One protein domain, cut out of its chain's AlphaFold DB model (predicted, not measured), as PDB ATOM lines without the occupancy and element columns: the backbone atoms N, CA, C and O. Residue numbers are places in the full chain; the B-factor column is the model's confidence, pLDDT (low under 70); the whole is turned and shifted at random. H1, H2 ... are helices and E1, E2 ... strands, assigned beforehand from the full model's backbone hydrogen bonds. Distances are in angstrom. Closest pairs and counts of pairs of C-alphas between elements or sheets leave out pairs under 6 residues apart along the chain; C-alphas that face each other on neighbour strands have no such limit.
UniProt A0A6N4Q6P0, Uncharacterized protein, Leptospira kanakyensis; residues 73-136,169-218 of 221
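What this domain is: This is residues 73 to 136 and 169 to 218 of the 221 residues of an uncharacterized protein of Leptospira kanakyensis (UniProt A0A6N4Q6P0). A single sheet of eight strands curls like part of a barrel, folding back so that E1, E2 and E3 face E5, E6, E7 and E8, with E4 as the hinge; short H1 grazes it. The 114 printed residues hold, along the chain, E1 to E7, H1 and E8; the sheet order is E1 E2 E3 E4 E5 E6 E7 E8, all antiparallel, and the class is mostly strand. The whole is compact, radius of gyration of the C-alphas 13.8 A, yet elongated, spanning 42 by 26 by 25 A.

Where its parts are: Find C-alpha 84 at (111.493, 139.695, 78.051), where E1, residues 84 to 87, begins. E2 is 91 to 95, E3 100 to 105 and E4 115 to 122, 21.9 A long. E5, 125 to 135, runs 31.1 A; E6, 169 to 180, 34.5 A; E7, 184 to 195, 33.4 A. Then come H1, 202 to 205, and E8, 213 to 217, ending at C-alpha 217 (98.347, 137.602, 87.203).

How they stand to each other: Start with the meander E1 to E5, each strand the antiparallel neighbour of the one before; in its hairpin E3 and E4, N 103 and O 115 are 2.8 A apart. Across E5 and E6, look for N 128 and O 176, 2.9 A. In E7 and E8, N 187 and O 214 are 2.8 A apart. The closest C-alphas of edge strands E1 and E8 are Asn 87 and Ala 216, 7.2 A. H1, too short for an O i to N i+4 pair, only grazes the sheet with residues 202 to 204.

The domain as a whole: The farthest C-alphas, Lys 79 and Lys 199, are 42.7 A apart. Residues 137 to 168 are not printed; C-alphas 136 and 169 are 5.2 A apart across this cut. Of the links printed whole, none is long. Confidence is under 70 at residues 73 to 78 and 106 to 112.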
ATOM      1  N   ASP A  73     104.875 143.213  78.263       69.06
ATOM      2  CA  ASP A  73     105.048 142.283  79.386       69.06
ATOM      3  C   ASP A  73     104.920 140.859  78.835       69.06
ATOM      4  O   ASP A  73     103.907 140.505  78.227       69.06
ATOM      5  N   GLU A  74     105.969 140.055  78.985       65.69
ATOM      6  CA  GLU A  74     105.914 138.650  78.597       65.69
ATOM      7  C   GLU A  74     105.068 137.901  79.629       65.69
ATOM      8  O   GLU A  74     105.252 137.996  80.851       65.69
ATOM      9  N   ASN A  75     104.097 137.161  79.104       64.44
ATOM     10  CA  ASN A  75     103.196 136.348  79.898       64.44
ATOM     11  C   ASN A  75     103.889 135.087  80.409       64.44
ATOM     12  O   ASN A  75     104.967 134.730  79.943       64.44
ATOM     13  N   CYS A  76     103.261 134.422  81.378       69.75
ATOM     14  CA  CYS A  76     103.781 133.298  82.168       69.75
ATOM     15  C   CYS A  76     104.020 131.992  81.393       69.75
ATOM     16  O   CYS A  76     103.635 130.904  81.820       69.75
ATOM     17  N   SER A  77     104.668 132.099  80.242       66.81
ATOM     18  CA  SER A  77     105.192 130.989  79.487       66.81
ATOM     19  C   SER A  77     106.432 130.437  80.185       66.81
ATOM     20  O   SER A  77     107.344 131.173  80.558       66.81
ATOM     21  N   GLU A  78     106.508 129.111  80.274       63.69
ATOM     22  CA  GLU A  78     107.724 128.387  80.668       63.69
ATOM     23  C   GLU A  78     108.864 128.574  79.642       63.69
ATOM     24  O   GLU A  78     110.005 128.186  79.892       63.69
ATOM     25  N   LYS A  79     108.562 129.162  78.473       70.19
ATOM     26  CA  LYS A  79     109.510 129.559  77.426       70.19
ATOM     27  C   LYS A  79     109.097 130.911  76.839       70.19
ATOM     28  O   LYS A  79     108.208 130.963  75.989       70.19
ATOM     29  N   PHE A  80     109.728 131.994  77.275       75.88
ATOM     30  CA  PHE A  80     109.558 133.322  76.675       75.88
ATOM     31  C   PHE A  80     110.712 133.655  75.730       75.88
ATOM     32  O   PHE A  80     111.818 133.115  75.840       75.88
ATOM     33  N   THR A  81     110.445 134.555  74.786       82.69
ATOM     34  CA  THR A  81     111.470 135.055  73.866       82.69
ATOM     35  C   THR A  81     112.212 136.210  74.528       82.69
ATOM     36  O   THR A  81     111.605 137.068  75.157       82.69
ATOM     37  N   LEU A  82     113.538 136.240  74.404       85.56
ATOM     38  CA  LEU A  82     114.349 137.342  74.918       85.56
ATOM     39  C   LEU A  82     114.522 138.438  73.849       85.56
ATOM     40  O   LEU A  82     114.739 138.111  72.679       85.56
ATOM     41  N   PRO A  83     114.530 139.730  74.227       87.38
ATOM     42  CA  PRO A  83     114.373 140.255  75.584       87.38
ATOM     43  C   PRO A  83     112.932 140.134  76.095       87.38
ATOM     44  O   PRO A  83     111.994 140.350  75.336       87.38
ATOM     45  N   ALA A  84     112.783 139.849  77.386       88.25
ATOM     46  CA  ALA A  84     111.493 139.695  78.051       88.25
ATOM     47  C   ALA A  84     111.359 140.701  79.189       88.25
ATOM     48  O   ALA A  84     112.346 141.026  79.847       88.25
ATOM     49  N   LYS A  85     110.144 141.170  79.456       89.88
ATOM     50  CA  LYS A  85     109.823 141.993  80.623       89.88
ATOM     51  C   LYS A  85     108.847 141.232  81.503       89.88
ATOM     52  O   LYS A  85     107.965 140.568  80.980       89.88
ATOM     53  N   LEU A  86     109.036 141.327  82.815       90.62
ATOM     54  CA  LEU A  86     108.185 140.737  83.836       90.62
ATOM     55  C   LEU A  86     107.767 141.828  84.827       90.62
ATOM     56  O   LEU A  86     108.606 142.325  85.583       90.62
ATOM     57  N   ASN A  87     106.484 142.183  84.822       89.88
ATOM     58  CA  ASN A  87     105.910 143.158  85.748       89.88
ATOM     59  C   ASN A  87     105.314 142.500  87.011       89.88
ATOM     60  O   ASN A  87     104.603 141.500  86.925       89.88
ATOM     61  N   PHE A  88     105.580 143.080  88.183       89.31
ATOM     62  CA  PHE A  88     105.044 142.655  89.486       89.31
ATOM     63  C   PHE A  88     104.335 143.797  90.237       89.31
ATOM     64  O   PHE A  88     104.312 143.810  91.468       89.31
ATOM     65  N   GLY A  89     103.808 144.791  89.514       85.38
ATOM     66  CA  GLY A  89     103.223 146.016  90.068       85.38
ATOM     67  C   GLY A  89     104.286 146.982  90.598       85.38
ATOM     68  O   GLY A  89     104.538 148.022  89.997       85.38
ATOM     69  N   SER A  90     104.954 146.613  91.691       84.81
ATOM     70  CA  SER A  90     105.986 147.433  92.348       84.81
ATOM     71  C   SER A  90     107.356 147.342  91.669       84.81
ATOM     72  O   SER A  90     108.197 148.229  91.836       84.81
ATOM     73  N   PHE A  91     107.590 146.276  90.897       89.00
ATOM     74  CA  PHE A  91     108.870 145.985  90.252       89.00
ATOM     75  C   PHE A  91     108.695 145.589  88.793       89.00
ATOM     76  O   PHE A  91     107.748 144.888  88.437       89.00
ATOM     77  N   ASP A  92     109.673 145.977  87.986       90.06
ATOM     78  CA  ASP A  92     109.837 145.548  86.602       90.06
ATOM     79  C   ASP A  92     111.176 144.837  86.458       90.06
ATOM     80  O   ASP A  92     112.213 145.358  86.872       90.06
ATOM     81  N   ILE A  93     111.170 143.660  85.837       92.00
ATOM     82  CA  ILE A  93     112.388 142.902  85.556       92.00
ATOM     83  C   ILE A  93     112.487 142.682  84.053       92.00
ATOM     84  O   ILE A  93     111.642 142.013  83.468       92.00
ATOM     85  N   ILE A  94     113.527 143.228  83.424       91.19
ATOM     86  CA  ILE A  94     113.825 142.992  82.009       91.19
ATOM     87  C   ILE A  94     114.945 141.962  81.924       91.19
ATOM     88  O   ILE A  94     116.060 142.206  82.379       91.19
ATOM     89  N   LEU A  95     114.654 140.817  81.324       90.12
ATOM     90  CA  LEU A  95     115.590 139.735  81.062       90.12
ATOM     91  C   LEU A  95     116.125 139.857  79.645       90.12
ATOM     92  O   LEU A  95     115.381 140.077  78.689       90.12
ATOM     93  N   LEU A  96     117.427 139.671  79.505       87.44
ATOM     94  CA  LEU A  96     118.140 139.791  78.246       87.44
ATOM     95  C   LEU A  96     118.915 138.516  77.947       87.44
ATOM     96  O   LEU A  96     119.153 137.685  78.826       87.44
ATOM     97  N   ASN A  97     119.366 138.411  76.698       83.25
ATOM     98  CA  ASN A  97     120.333 137.397  76.293       83.25
ATOM     99  C   ASN A  97     121.607 137.456  77.152       83.25
ATOM    100  O   ASN A  97     121.921 138.475  77.771       83.25
ATOM    101  N   GLU A  98     122.354 136.349  77.158       83.25
ATOM    102  CA  GLU A  98     123.590 136.191  77.940       83.25
ATOM    103  C   GLU A  98     123.404 136.365  79.452       83.25
ATOM    104  O   GLU A  98     124.316 136.827  80.145       83.25
ATOM    105  N   ASN A  99     122.232 135.982  79.967       87.75
ATOM    106  CA  ASN A  99     121.951 135.918  81.397       87.75
ATOM    107  C   ASN A  99     122.062 137.278  82.107       87.75
ATOM    108  O   ASN A  99     122.373 137.323  83.294       87.75
ATOM    109  N   VAL A 100     121.816 138.390  81.403       88.69
ATOM    110  CA  VAL A 100     121.783 139.746  81.981       88.69
ATOM    111  C   VAL A 100     120.348 140.149  82.289       88.69
ATOM    112  O   VAL A 100     119.443 139.861  81.507       88.69
ATOM    113  N   LEU A 101     120.137 140.833  83.411       91.25
ATOM    114  CA  LEU A 101     118.847 141.430  83.742       91.25
ATOM    115  C   LEU A 101     118.977 142.887  84.162       91.25
ATOM    116  O   LEU A 101     120.015 143.311  84.673       91.25
ATOM    117  N   PHE A 102     117.868 143.599  84.027       90.50
ATOM    118  CA  PHE A 102     117.615 144.883  84.651       90.50
ATOM    119  C   PHE A 102     116.453 144.758  85.640       90.50
ATOM    120  O   PHE A 102     115.437 144.155  85.306       90.50
ATOM    121  N   LEU A 103     116.588 145.341  86.828       89.94
ATOM    122  CA  LEU A 103     115.523 145.474  87.822       89.94
ATOM    123  C   LEU A 103     115.219 146.955  88.030       89.94
ATOM    124  O   LEU A 103     116.105 147.728  88.394       89.94
ATOM    125  N   SER A 104     113.960 147.319  87.844       87.19
ATOM    126  CA  SER A 104     113.398 148.628  88.156       87.19
ATOM    127  C   SER A 104     112.404 148.499  89.310       87.19
ATOM    128  O   SER A 104     111.755 147.464  89.463       87.19
ATOM    129  N   SER A 105     112.253 149.563  90.097       82.44
ATOM    130  CA  SER A 105     111.209 149.687  91.115       82.44
ATOM    131  C   SER A 105     110.403 150.954  90.855       82.44
ATOM    132  O   SER A 105     110.984 152.021  90.670       82.44
ATOM    133  N   PHE A 106     109.076 150.831  90.817       69.06
ATOM    134  CA  PHE A 106     108.168 151.948  90.540       69.06
ATOM    135  C   PHE A 106     107.761 152.715  91.788       69.06
ATOM    136  O   PHE A 106     107.541 153.920  91.716       69.06
ATOM    137  N   GLU A 107     107.703 152.036  92.934       63.28
ATOM    138  CA  GLU A 107     107.376 152.663  94.222       63.28
ATOM    139  C   GLU A 107     108.418 153.709  94.635       63.28
ATOM    140  O   GLU A 107     108.146 154.574  95.460       63.28
ATOM    141  N   LEU A 108     109.600 153.651  94.022       57.19
ATOM    142  CA  LEU A 108     110.749 154.479  94.349       57.19
ATOM    143  C   LEU A 108     110.990 155.593  93.332       57.19
ATOM    144  O   LEU A 108     111.930 156.361  93.489       57.19
ATOM    145  N   GLY A 109     110.165 155.703  92.288       55.06
ATOM    146  CA  GLY A 109     110.277 156.771  91.295       55.06
ATOM    147  C   GLY A 109     111.705 156.969  90.760       55.06
ATOM    148  O   GLY A 109     112.420 156.017  90.451       55.06
ATOM    149  N   SER A 110     112.134 158.228  90.667       51.62
ATOM    150  CA  SER A 110     113.478 158.625  90.218       51.62
ATOM    151  C   SER A 110     114.601 158.287  91.210       51.62
ATOM    152  O   SER A 110     115.776 158.490  90.898       51.62
ATOM    153  N   SER A 111     114.259 157.779  92.392       49.19
ATOM    154  CA  SER A 111     115.199 157.436  93.453       49.19
ATOM    155  C   SER A 111     115.909 156.110  93.242       49.19
ATOM    156  O   SER A 111     117.059 155.949  93.647       49.19
ATOM    157  N   PHE A 112     115.239 155.156  92.591       62.53
ATOM    158  CA  PHE A 112     115.807 153.846  92.315       62.53
ATOM    159  C   PHE A 112     116.267 153.760  90.869       62.53
ATOM    160  O   PHE A 112     115.497 153.563  89.927       62.53
ATOM    161  N   ASN A 113     117.577 153.880  90.703       70.56
ATOM    162  CA  ASN A 113     118.238 153.598  89.445       70.56
ATOM    163  C   ASN A 113     117.929 152.162  89.003       70.56
ATOM    164  O   ASN A 113     118.058 151.237  89.796       70.56
ATOM    165  N   GLN A 114     117.562 151.946  87.735       83.44
ATOM    166  CA  GLN A 114     117.418 150.583  87.220       83.44
ATOM    167  C   GLN A 114     118.762 149.848  87.389       83.44
ATOM    168  O   GLN A 114     119.788 150.290  86.849       83.44
ATOM    169  N   GLN A 115     118.744 148.767  88.173       86.69
ATOM    170  CA  GLN A 115     119.919 148.008  88.607       86.69
ATOM    171  C   GLN A 115     120.176 146.830  87.679       86.69
ATOM    172  O   GLN A 115     119.243 146.264  87.116       86.69
ATOM    173  N   ILE A 116     121.440 146.434  87.540       87.62
ATOM    174  CA  ILE A 116     121.856 145.401  86.587       87.62
ATOM    175  C   ILE A 116     122.385 144.194  87.334       87.62
ATOM    176  O   ILE A 116     123.166 144.316  88.279       87.62
ATOM    177  N   GLY A 117     121.986 143.019  86.878       89.94
ATOM    178  CA  GLY A 117     122.421 141.771  87.469       89.94
ATOM    179  C   GLY A 117     122.491 140.640  86.468       89.94
ATOM    180  O   GLY A 117     122.474 140.839  85.251       89.94
ATOM    181  N   TYR A 118     122.546 139.444  87.032       91.19
ATOM    182  CA  TYR A 118     122.536 138.199  86.294       91.19
ATOM    183  C   TYR A 118     121.333 137.365  86.670       91.19
ATOM    184  O   TYR A 118     120.893 137.397  87.820       91.19
ATOM    185  N   TRP A 119     120.838 136.592  85.718       93.06
ATOM    186  CA  TRP A 119     119.797 135.609  85.966       93.06
ATOM    187  C   TRP A 119     120.180 134.255  85.391       93.06
ATOM    188  O   TRP A 119     120.904 134.176  84.407       93.06
ATOM    189  N   ASN A 120     119.653 133.191  85.980       93.00
ATOM    190  CA  ASN A 120     119.707 131.856  85.408       93.00
ATOM    191  C   ASN A 120     118.316 131.232  85.438       93.00
ATOM    192  O   ASN A 120     117.571 131.408  86.404       93.00
ATOM    193  N   TRP A 121     117.994 130.477  84.393       89.69
ATOM    194  CA  TRP A 121     116.810 129.628  84.366       89.69
ATOM    195  C   TRP A 121     117.114 128.279  85.012       89.69
ATOM    196  O   TRP A 121     118.080 127.614  84.635       89.69
ATOM    197  N   ASN A 122     116.276 127.852  85.950       85.75
ATOM    198  CA  ASN A 122     116.347 126.532  86.558       85.75
ATOM    199  C   ASN A 122     114.930 126.013  86.824       85.75
ATOM    200  O   ASN A 122     114.202 126.622  87.602       85.75
ATOM    201  N   ASN A 123     114.546 124.900  86.190       78.88
ATOM    202  CA  ASN A 123     113.297 124.167  86.451       78.88
ATOM    203  C   ASN A 123     112.066 125.068  86.702       78.88
ATOM    204  O   ASN A 123     111.537 125.104  87.809       78.88
ATOM    205  N   ASN A 124     111.616 125.799  85.674       82.69
ATOM    206  CA  ASN A 124     110.458 126.714  85.722       82.69
ATOM    207  C   ASN A 124     110.588 127.897  86.690       82.69
ATOM    208  O   ASN A 124     109.595 128.522  87.071       82.69
ATOM    209  N   SER A 125     111.815 128.236  87.063       90.31
ATOM    210  CA  SER A 125     112.102 129.399  87.881       90.31
ATOM    211  C   SER A 125     113.290 130.183  87.344       90.31
ATOM    212  O   SER A 125     114.176 129.640  86.676       90.31
ATOM    213  N   ILE A 126     113.306 131.475  87.648       93.44
ATOM    214  CA  ILE A 126     114.457 132.342  87.419       93.44
ATOM    215  C   ILE A 126     115.084 132.657  88.759       93.44
ATOM    216  O   ILE A 126     114.433 133.229  89.631       93.44
ATOM    217  N   GLU A 127     116.372 132.378  88.888       95.56
ATOM    218  CA  GLU A 127     117.174 132.912  89.978       95.56
ATOM    219  C   GLU A 127     117.930 134.139  89.494       95.56
ATOM    220  O   GLU A 127     118.741 134.053  88.574       95.56
ATOM    221  N   GLY A 128     117.648 135.282  90.111       94.81
ATOM    222  CA  GLY A 128     118.292 136.551  89.817       94.81
ATOM    223  C   GLY A 128     119.228 136.988  90.935       94.81
ATOM    224  O   GLY A 128     118.942 136.793  92.118       94.81
ATOM    225  N   LYS A 129     120.342 137.612  90.558       93.75
ATOM    226  CA  LYS A 129     121.314 138.210  91.471       93.75
ATOM    227  C   LYS A 129     121.744 139.582  90.975       93.75
ATOM    228  O   LYS A 129     122.236 139.716  89.857       93.75
ATOM    229  N   ILE A 130     121.628 140.581  91.839       89.88
ATOM    230  CA  ILE A 130     122.051 141.959  91.584       89.88
ATOM    231  C   ILE A 130     122.992 142.384  92.706       89.88
ATOM    232  O   ILE A 130     122.744 142.103  93.879       89.88
ATOM    233  N   SER A 131     124.052 143.095  92.338       87.00
ATOM    234  CA  SER A 131     124.955 143.756  93.274       87.00
ATOM    235  C   SER A 131     125.209 145.170  92.777       87.00
ATOM    236  O   SER A 131     125.596 145.338  91.621       87.00
ATOM    237  N   PHE A 132     125.005 146.169  93.629       82.56
ATOM    238  CA  PHE A 132     125.140 147.567  93.235       82.56
ATOM    239  C   PHE A 132     125.624 148.455  94.378       82.56
ATOM    240  O   PHE A 132     125.490 148.123  95.556       82.56
ATOM    241  N   ASN A 133     126.190 149.598  94.000       80.25
ATOM    242  CA  ASN A 133     126.497 150.699  94.899       80.25
ATOM    243  C   ASN A 133     125.592 151.864  94.520       80.25
ATOM    244  O   ASN A 133     125.689 152.343  93.390       80.25
ATOM    245  N   ASP A 134     124.759 152.321  95.447       75.94
ATOM    246  CA  ASP A 134     123.895 153.476  95.212       75.94
ATOM    247  C   ASP A 134     124.131 154.579  96.235       75.94
ATOM    248  O   ASP A 134     124.732 154.387  97.297       75.94
ATOM    249  N   SER A 135     123.656 155.762  95.882       75.75
ATOM    250  CA  SER A 135     123.598 156.899  96.777       75.75
ATOM    251  C   SER A 135     122.301 156.822  97.575       75.75
ATOM    252  O   SER A 135     121.217 156.803  97.011       75.75
ATOM    253  N   THR A 136     122.387 156.877  98.901       71.56
ATOM    254  CA  THR A 136     121.193 157.004  99.755       71.56
ATOM    255  C   THR A 136     120.620 158.427  99.748       71.56
ATOM    256  O   THR A 136     119.656 158.719 100.447       71.56
ATOM    257  N   ASN A 169     126.047 156.475 101.043       84.44
ATOM    258  CA  ASN A 169     126.142 155.462 100.005       84.44
ATOM    259  C   ASN A 169     125.812 154.110 100.634       84.44
ATOM    260  O   ASN A 169     126.224 153.856 101.764       84.44
ATOM    261  N   VAL A 170     125.174 153.236  99.870       84.69
ATOM    262  CA  VAL A 170     124.873 151.854 100.239       84.69
ATOM    263  C   VAL A 170     125.518 150.913  99.231       84.69
ATOM    264  O   VAL A 170     125.555 151.201  98.036       84.69
ATOM    265  N   THR A 171     126.011 149.776  99.709       88.25
ATOM    266  CA  THR A 171     126.344 148.637  98.852       88.25
ATOM    267  C   THR A 171     125.324 147.544  99.112       88.25
ATOM    268  O   THR A 171     125.223 147.050 100.235       88.25
ATOM    269  N   ALA A 172     124.586 147.159  98.081       88.56
ATOM    270  CA  ALA A 172     123.464 146.240  98.162       88.56
ATOM    271  C   ALA A 172     123.725 144.973  97.345       88.56
ATOM    272  O   ALA A 172     124.242 145.030  96.229       88.56
ATOM    273  N   ASN A 173     123.332 143.824  97.894       91.19
ATOM    274  CA  ASN A 173     123.277 142.544  97.202       91.19
ATOM    275  C   ASN A 173     121.880 141.954  97.371       91.19
ATOM    276  O   ASN A 173     121.426 141.757  98.498       91.19
ATOM    277  N   ILE A 174     121.223 141.645  96.257       92.44
ATOM    278  CA  ILE A 174     119.872 141.092  96.234       92.44
ATOM    279  C   ILE A 174     119.899 139.790  95.443       92.44
ATOM    280  O   ILE A 174     120.309 139.777  94.281       92.44
ATOM    281  N   ASN A 175     119.428 138.711  96.063       94.88
ATOM    282  CA  ASN A 175     119.109 137.459  95.390       94.88
ATOM    283  C   ASN A 175     117.591 137.291  95.388       94.88
ATOM    284  O   ASN A 175     116.946 137.387  96.436       94.88
ATOM    285  N   PHE A 176     117.015 136.991  94.232       95.88
ATOM    286  CA  PHE A 176     115.582 136.792  94.092       95.88
ATOM    287  C   PHE A 176     115.253 135.555  93.270       95.88
ATOM    288  O   PHE A 176     116.081 135.035  92.526       95.88
ATOM    289  N   LEU A 177     114.029 135.078  93.450       96.00
ATOM    290  CA  LEU A 177     113.450 133.970  92.715       96.00
ATOM    291  C   LEU A 177     112.169 134.451  92.051       96.00
ATOM    292  O   LEU A 177     111.340 135.078  92.714       96.00
ATOM    293  N   ILE A 178     112.020 134.135  90.772       94.25
ATOM    294  CA  ILE A 178     110.751 134.232  90.065       94.25
ATOM    295  C   ILE A 178     110.261 132.822  89.787       94.25
ATOM    296  O   ILE A 178     110.993 132.032  89.197       94.25
ATOM    297  N   GLU A 179     109.034 132.522  90.183       92.25
ATOM    298  CA  GLU A 179     108.382 131.247  89.887       92.25
ATOM    299  C   GLU A 179     107.175 131.496  88.995       92.25
ATOM    300  O   GLU A 179     106.393 132.422  89.233       92.25
ATOM    301  N   PHE A 180     107.023 130.649  87.982       88.25
ATOM    302  CA  PHE A 180     105.899 130.696  87.062       88.25
ATOM    303  C   PHE A 180     104.941 129.555  87.365       88.25
ATOM    304  O   PHE A 180     105.341 128.404  87.547       88.25
ATOM    305  N   ASN A 181     103.652 129.858  87.347       82.69
ATOM    306  CA  ASN A 181     102.640 128.866  87.046       82.69
ATOM    307  C   ASN A 181     101.739 129.396  85.929       82.69
ATOM    308  O   ASN A 181     101.802 130.562  85.552       82.69
ATOM    309  N   LYS A 182     100.882 128.522  85.400       78.75
ATOM    310  CA  LYS A 182     100.036 128.823  84.237       78.75
ATOM    311  C   LYS A 182      99.166 130.082  84.378       78.75
ATOM    312  O   LYS A 182      98.689 130.565  83.365       78.75
ATOM    313  N   LYS A 183      98.906 130.564  85.602       84.69
ATOM    314  CA  LYS A 183      97.963 131.665  85.882       84.69
ATOM    315  C   LYS A 183      98.578 132.859  86.608       84.69
ATOM    316  O   LYS A 183      97.998 133.938  86.601       84.69
ATOM    317  N   ASN A 184      99.713 132.679  87.274       88.75
ATOM    318  CA  ASN A 184     100.433 133.754  87.937       88.75
ATOM    319  C   ASN A 184     101.950 133.546  87.879       88.75
ATOM    320  O   ASN A 184     102.463 132.425  87.817       88.75
ATOM    321  N   LYS A 185     102.660 134.666  87.959       90.69
ATOM    322  CA  LYS A 185     104.087 134.723  88.262       90.69
ATOM    323  C   LYS A 185     104.265 135.297  89.660       90.69
ATOM    324  O   LYS A 185     103.507 136.170  90.095       90.69
ATOM    325  N   THR A 186     105.267 134.808  90.380       93.50
ATOM    326  CA  THR A 186     105.600 135.310  91.717       93.50
ATOM    327  C   THR A 186     107.055 135.726  91.786       93.50
ATOM    328  O   THR A 186     107.904 135.056  91.212       93.50
ATOM    329  N   LEU A 187     107.338 136.826  92.478       94.38
ATOM    330  CA  LEU A 187     108.678 137.316  92.777       94.38
ATOM    331  C   LEU A 187     108.898 137.244  94.286       94.38
ATOM    332  O   LEU A 187     108.079 137.731  95.067       94.38
ATOM    333  N   LYS A 188     110.030 136.670  94.695       95.69
ATOM    334  CA  LYS A 188     110.467 136.612  96.090       95.69
ATOM    335  C   LYS A 188     111.919 137.047  96.212       95.69
ATOM    336  O   LYS A 188     112.811 136.392  95.672       95.69
ATOM    337  N   PHE A 189     112.185 138.083  97.006       94.38
ATOM    338  CA  PHE A 189     113.550 138.435  97.401       94.38
ATOM    339  C   PHE A 189     114.041 137.446  98.468       94.38
ATOM    340  O   PHE A 189     113.718 137.563  99.651       94.38
ATOM    341  N   LYS A 190     114.778 136.416  98.034       95.25
ATOM    342  CA  LYS A 190     115.319 135.350  98.895       95.25
ATOM    343  C   LYS A 190     116.322 135.900  99.897       95.25
ATOM    344  O   LYS A 190     116.327 135.487 101.054       95.25
ATOM    345  N   ASP A 191     117.175 136.807  99.441       94.38
ATOM    346  CA  ASP A 191     118.202 137.405 100.272       94.38
ATOM    347  C   ASP A 191     118.440 138.860  99.891       94.38
ATOM    348  O   ASP A 191     118.463 139.206  98.710       94.38
ATOM    349  N   ILE A 192     118.599 139.697 100.908       91.56
ATOM    350  CA  ILE A 192     118.813 141.133 100.781       91.56
ATOM    351  C   ILE A 192     119.875 141.479 101.812       91.56
ATOM    352  O   ILE A 192     119.629 141.365 103.012       91.56
ATOM    353  N   ASN A 193     121.051 141.875 101.338       91.81
ATOM    354  CA  ASN A 193     122.156 142.280 102.192       91.81
ATOM    355  C   ASN A 193     122.589 143.689 101.829       91.81
ATOM    356  O   ASN A 193     122.865 143.990 100.667       91.81
ATOM    357  N   GLU A 194     122.719 144.521 102.850       90.12
ATOM    358  CA  GLU A 194     123.270 145.859 102.739       90.12
ATOM    359  C   GLU A 194     124.564 145.932 103.529       90.12
ATOM    360  O   GLU A 194     124.706 145.345 104.602       90.12
ATOM    361  N   SER A 195     125.508 146.691 103.006       88.12
ATOM    362  CA  SER A 195     126.706 147.081 103.726       88.12
ATOM    363  C   SER A 195     126.946 148.569 103.525       88.12
ATOM    364  O   SER A 195     126.317 149.211 102.679       88.12
ATOM    365  N   ASN A 196     127.838 149.127 104.343       85.19
ATOM    366  CA  ASN A 196     128.073 150.567 104.396       85.19
ATOM    367  C   ASN A 196     126.817 151.372 104.791       85.19
ATOM    368  O   ASN A 196     126.645 152.506 104.370       85.19
ATOM    369  N   ILE A 197     125.964 150.793 105.636       85.56
ATOM    370  CA  ILE A 197     124.835 151.432 106.319       85.56
ATOM    371  C   ILE A 197     124.953 151.040 107.789       85.56
ATOM    372  O   ILE A 197     125.283 149.896 108.096       85.56
ATOM    373  N   THR A 198     124.782 151.994 108.703       86.50
ATOM    374  CA  THR A 198     125.068 151.774 110.137       86.50
ATOM    375  C   THR A 198     123.889 152.096 111.046       86.50
ATOM    376  O   THR A 198     124.031 152.046 112.264       86.50
ATOM    377  N   LYS A 199     122.751 152.490 110.471       90.44
ATOM    378  CA  LYS A 199     121.516 152.804 111.195       90.44
ATOM    379  C   LYS A 199     120.350 152.041 110.559       90.44
ATOM    380  O   LYS A 199     120.364 150.815 110.574       90.44
ATOM    381  N   LYS A 200     119.355 152.736 110.006       87.88
ATOM    382  CA  LYS A 200     118.203 152.121 109.338       87.88
ATOM    383  C   LYS A 200     118.621 151.483 108.009       87.88
ATOM    384  O   LYS A 200     119.479 152.034 107.330       87.88
ATOM    385  N   SER A 201     118.019 150.350 107.644       88.25
ATOM    386  CA  SER A 201     118.219 149.715 106.332       88.25
ATOM    387  C   SER A 201     117.624 150.585 105.224       88.25
ATOM    388  O   SER A 201     116.483 151.043 105.321       88.25
ATOM    389  N   TYR A 202     118.410 150.813 104.175       85.19
ATOM    390  CA  TYR A 202     118.002 151.601 103.022       85.19
ATOM    391  C   TYR A 202     117.067 150.807 102.106       85.19
ATOM    392  O   TYR A 202     116.041 151.332 101.695       85.19
ATOM    393  N   LEU A 203     117.337 149.528 101.832       85.25
ATOM    394  CA  LEU A 203     116.476 148.727 100.957       85.25
ATOM    395  C   LEU A 203     115.113 148.459 101.607       85.25
ATOM    396  O   LEU A 203     114.106 148.521 100.911       85.25
ATOM    397  N   GLN A 204     115.050 148.249 102.927       84.75
ATOM    398  CA  GLN A 204     113.764 148.162 103.633       84.75
ATOM    399  C   GLN A 204     112.993 149.483 103.587       84.75
ATOM    400  O   GLN A 204     111.781 149.466 103.397       84.75
ATOM    401  N   TYR A 205     113.681 150.621 103.745       81.19
ATOM    402  CA  TYR A 205     113.065 151.939 103.556       81.19
ATOM    403  C   TYR A 205     112.473 152.084 102.148       81.19
ATOM    404  O   TYR A 205     111.381 152.618 101.987       81.19
ATOM    405  N   LEU A 206     113.159 151.520 101.157       77.31
ATOM    406  CA  LEU A 206     112.735 151.440  99.769       77.31
ATOM    407  C   LEU A 206     111.730 150.294  99.469       77.31
ATOM    408  O   LEU A 206     111.527 149.927  98.314       77.31
ATOM    409  N   GLY A 207     111.126 149.660 100.478       80.44
ATOM    410  CA  GLY A 207     110.092 148.633 100.268       80.44
ATOM    411  C   GLY A 207     110.599 147.264  99.788       80.44
ATOM    412  O   GLY A 207     109.792 146.373  99.495       80.44
ATOM    413  N   PHE A 208     111.917 147.043  99.739       85.88
ATOM    414  CA  PHE A 208     112.482 145.715  99.518       85.88
ATOM    415  C   PHE A 208     112.426 144.899 100.809       85.88
ATOM    416  O   PHE A 208     113.156 145.144 101.771       85.88
ATOM    417  N   GLU A 209     111.590 143.866 100.804       88.25
ATOM    418  CA  GLU A 209     111.374 143.016 101.968       88.25
ATOM    419  C   GLU A 209     111.793 141.570 101.690       88.25
ATOM    420  O   GLU A 209     111.325 140.917 100.751       88.25
ATOM    421  N   LYS A 210     112.673 141.038 102.545       92.62
ATOM    422  CA  LYS A 210     113.147 139.656 102.437       92.62
ATOM    423  C   LYS A 210     111.979 138.704 102.670       92.62
ATOM    424  O   LYS A 210     111.232 138.847 103.631       92.62
ATOM    425  N   ASN A 211     111.859 137.693 101.813       92.88
ATOM    426  CA  ASN A 211     110.791 136.693 101.800       92.88
ATOM    427  C   ASN A 211     109.369 137.199 101.503       92.88
ATOM    428  O   ASN A 211     108.469 136.356 101.433       92.88
ATOM    429  N   LYS A 212     109.149 138.499 101.273       92.06
ATOM    430  CA  LYS A 212     107.863 138.988 100.764       92.06
ATOM    431  C   LYS A 212     107.630 138.441  99.356       92.06
ATOM    432  O   LYS A 212     108.568 138.328  98.565       92.06
ATOM    433  N   ILE A 213     106.385 138.061  99.078       92.88
ATOM    434  CA  ILE A 213     105.970 137.489  97.796       92.88
ATOM    435  C   ILE A 213     105.125 138.525  97.064       92.88
ATOM    436  O   ILE A 213     104.047 138.886  97.533       92.88
ATOM    437  N   TYR A 214     105.599 138.951  95.899       91.81
ATOM    438  CA  TYR A 214     104.870 139.816  94.979       91.81
ATOM    439  C   TYR A 214     104.243 138.928  93.910       91.81
ATOM    440  O   TYR A 214     104.942 138.136  93.276       91.81
ATOM    441  N   LYS A 215     102.923 139.001  93.745       92.00
ATOM    442  CA  LYS A 215     102.175 138.177  92.788       92.00
ATOM    443  C   LYS A 215     101.652 139.057  91.663       92.00
ATOM    444  O   LYS A 215     101.108 140.120  91.940       92.00
ATOM    445  N   ALA A 216     101.774 138.578  90.432       90.06
ATOM    446  CA  ALA A 216     101.131 139.173  89.271       90.06
ATOM    447  C   ALA A 216     100.362 138.098  88.503       90.06
ATOM    448  O   ALA A 216     100.850 136.976  88.326       90.06
ATOM    449  N   GLU A 217      99.151 138.444  88.082       87.44
ATOM    450  CA  GLU A 217      98.347 137.602  87.203       87.44
ATOM    451  C   GLU A 217      98.941 137.603  85.798       87.44
ATOM    452  O   GLU A 217      99.518 138.591  85.343       87.44
ATOM    453  N   CYS A 218      98.820 136.469  85.124       79.44
ATOM    454  CA  CYS A 218      99.150 136.365  83.713       79.44
ATOM    455  C   CYS A 218      97.898 136.743  82.929       79.44
ATOM    456  O   CYS A 218      96.811 136.265  83.253       79.44
TER     457      CYS A 218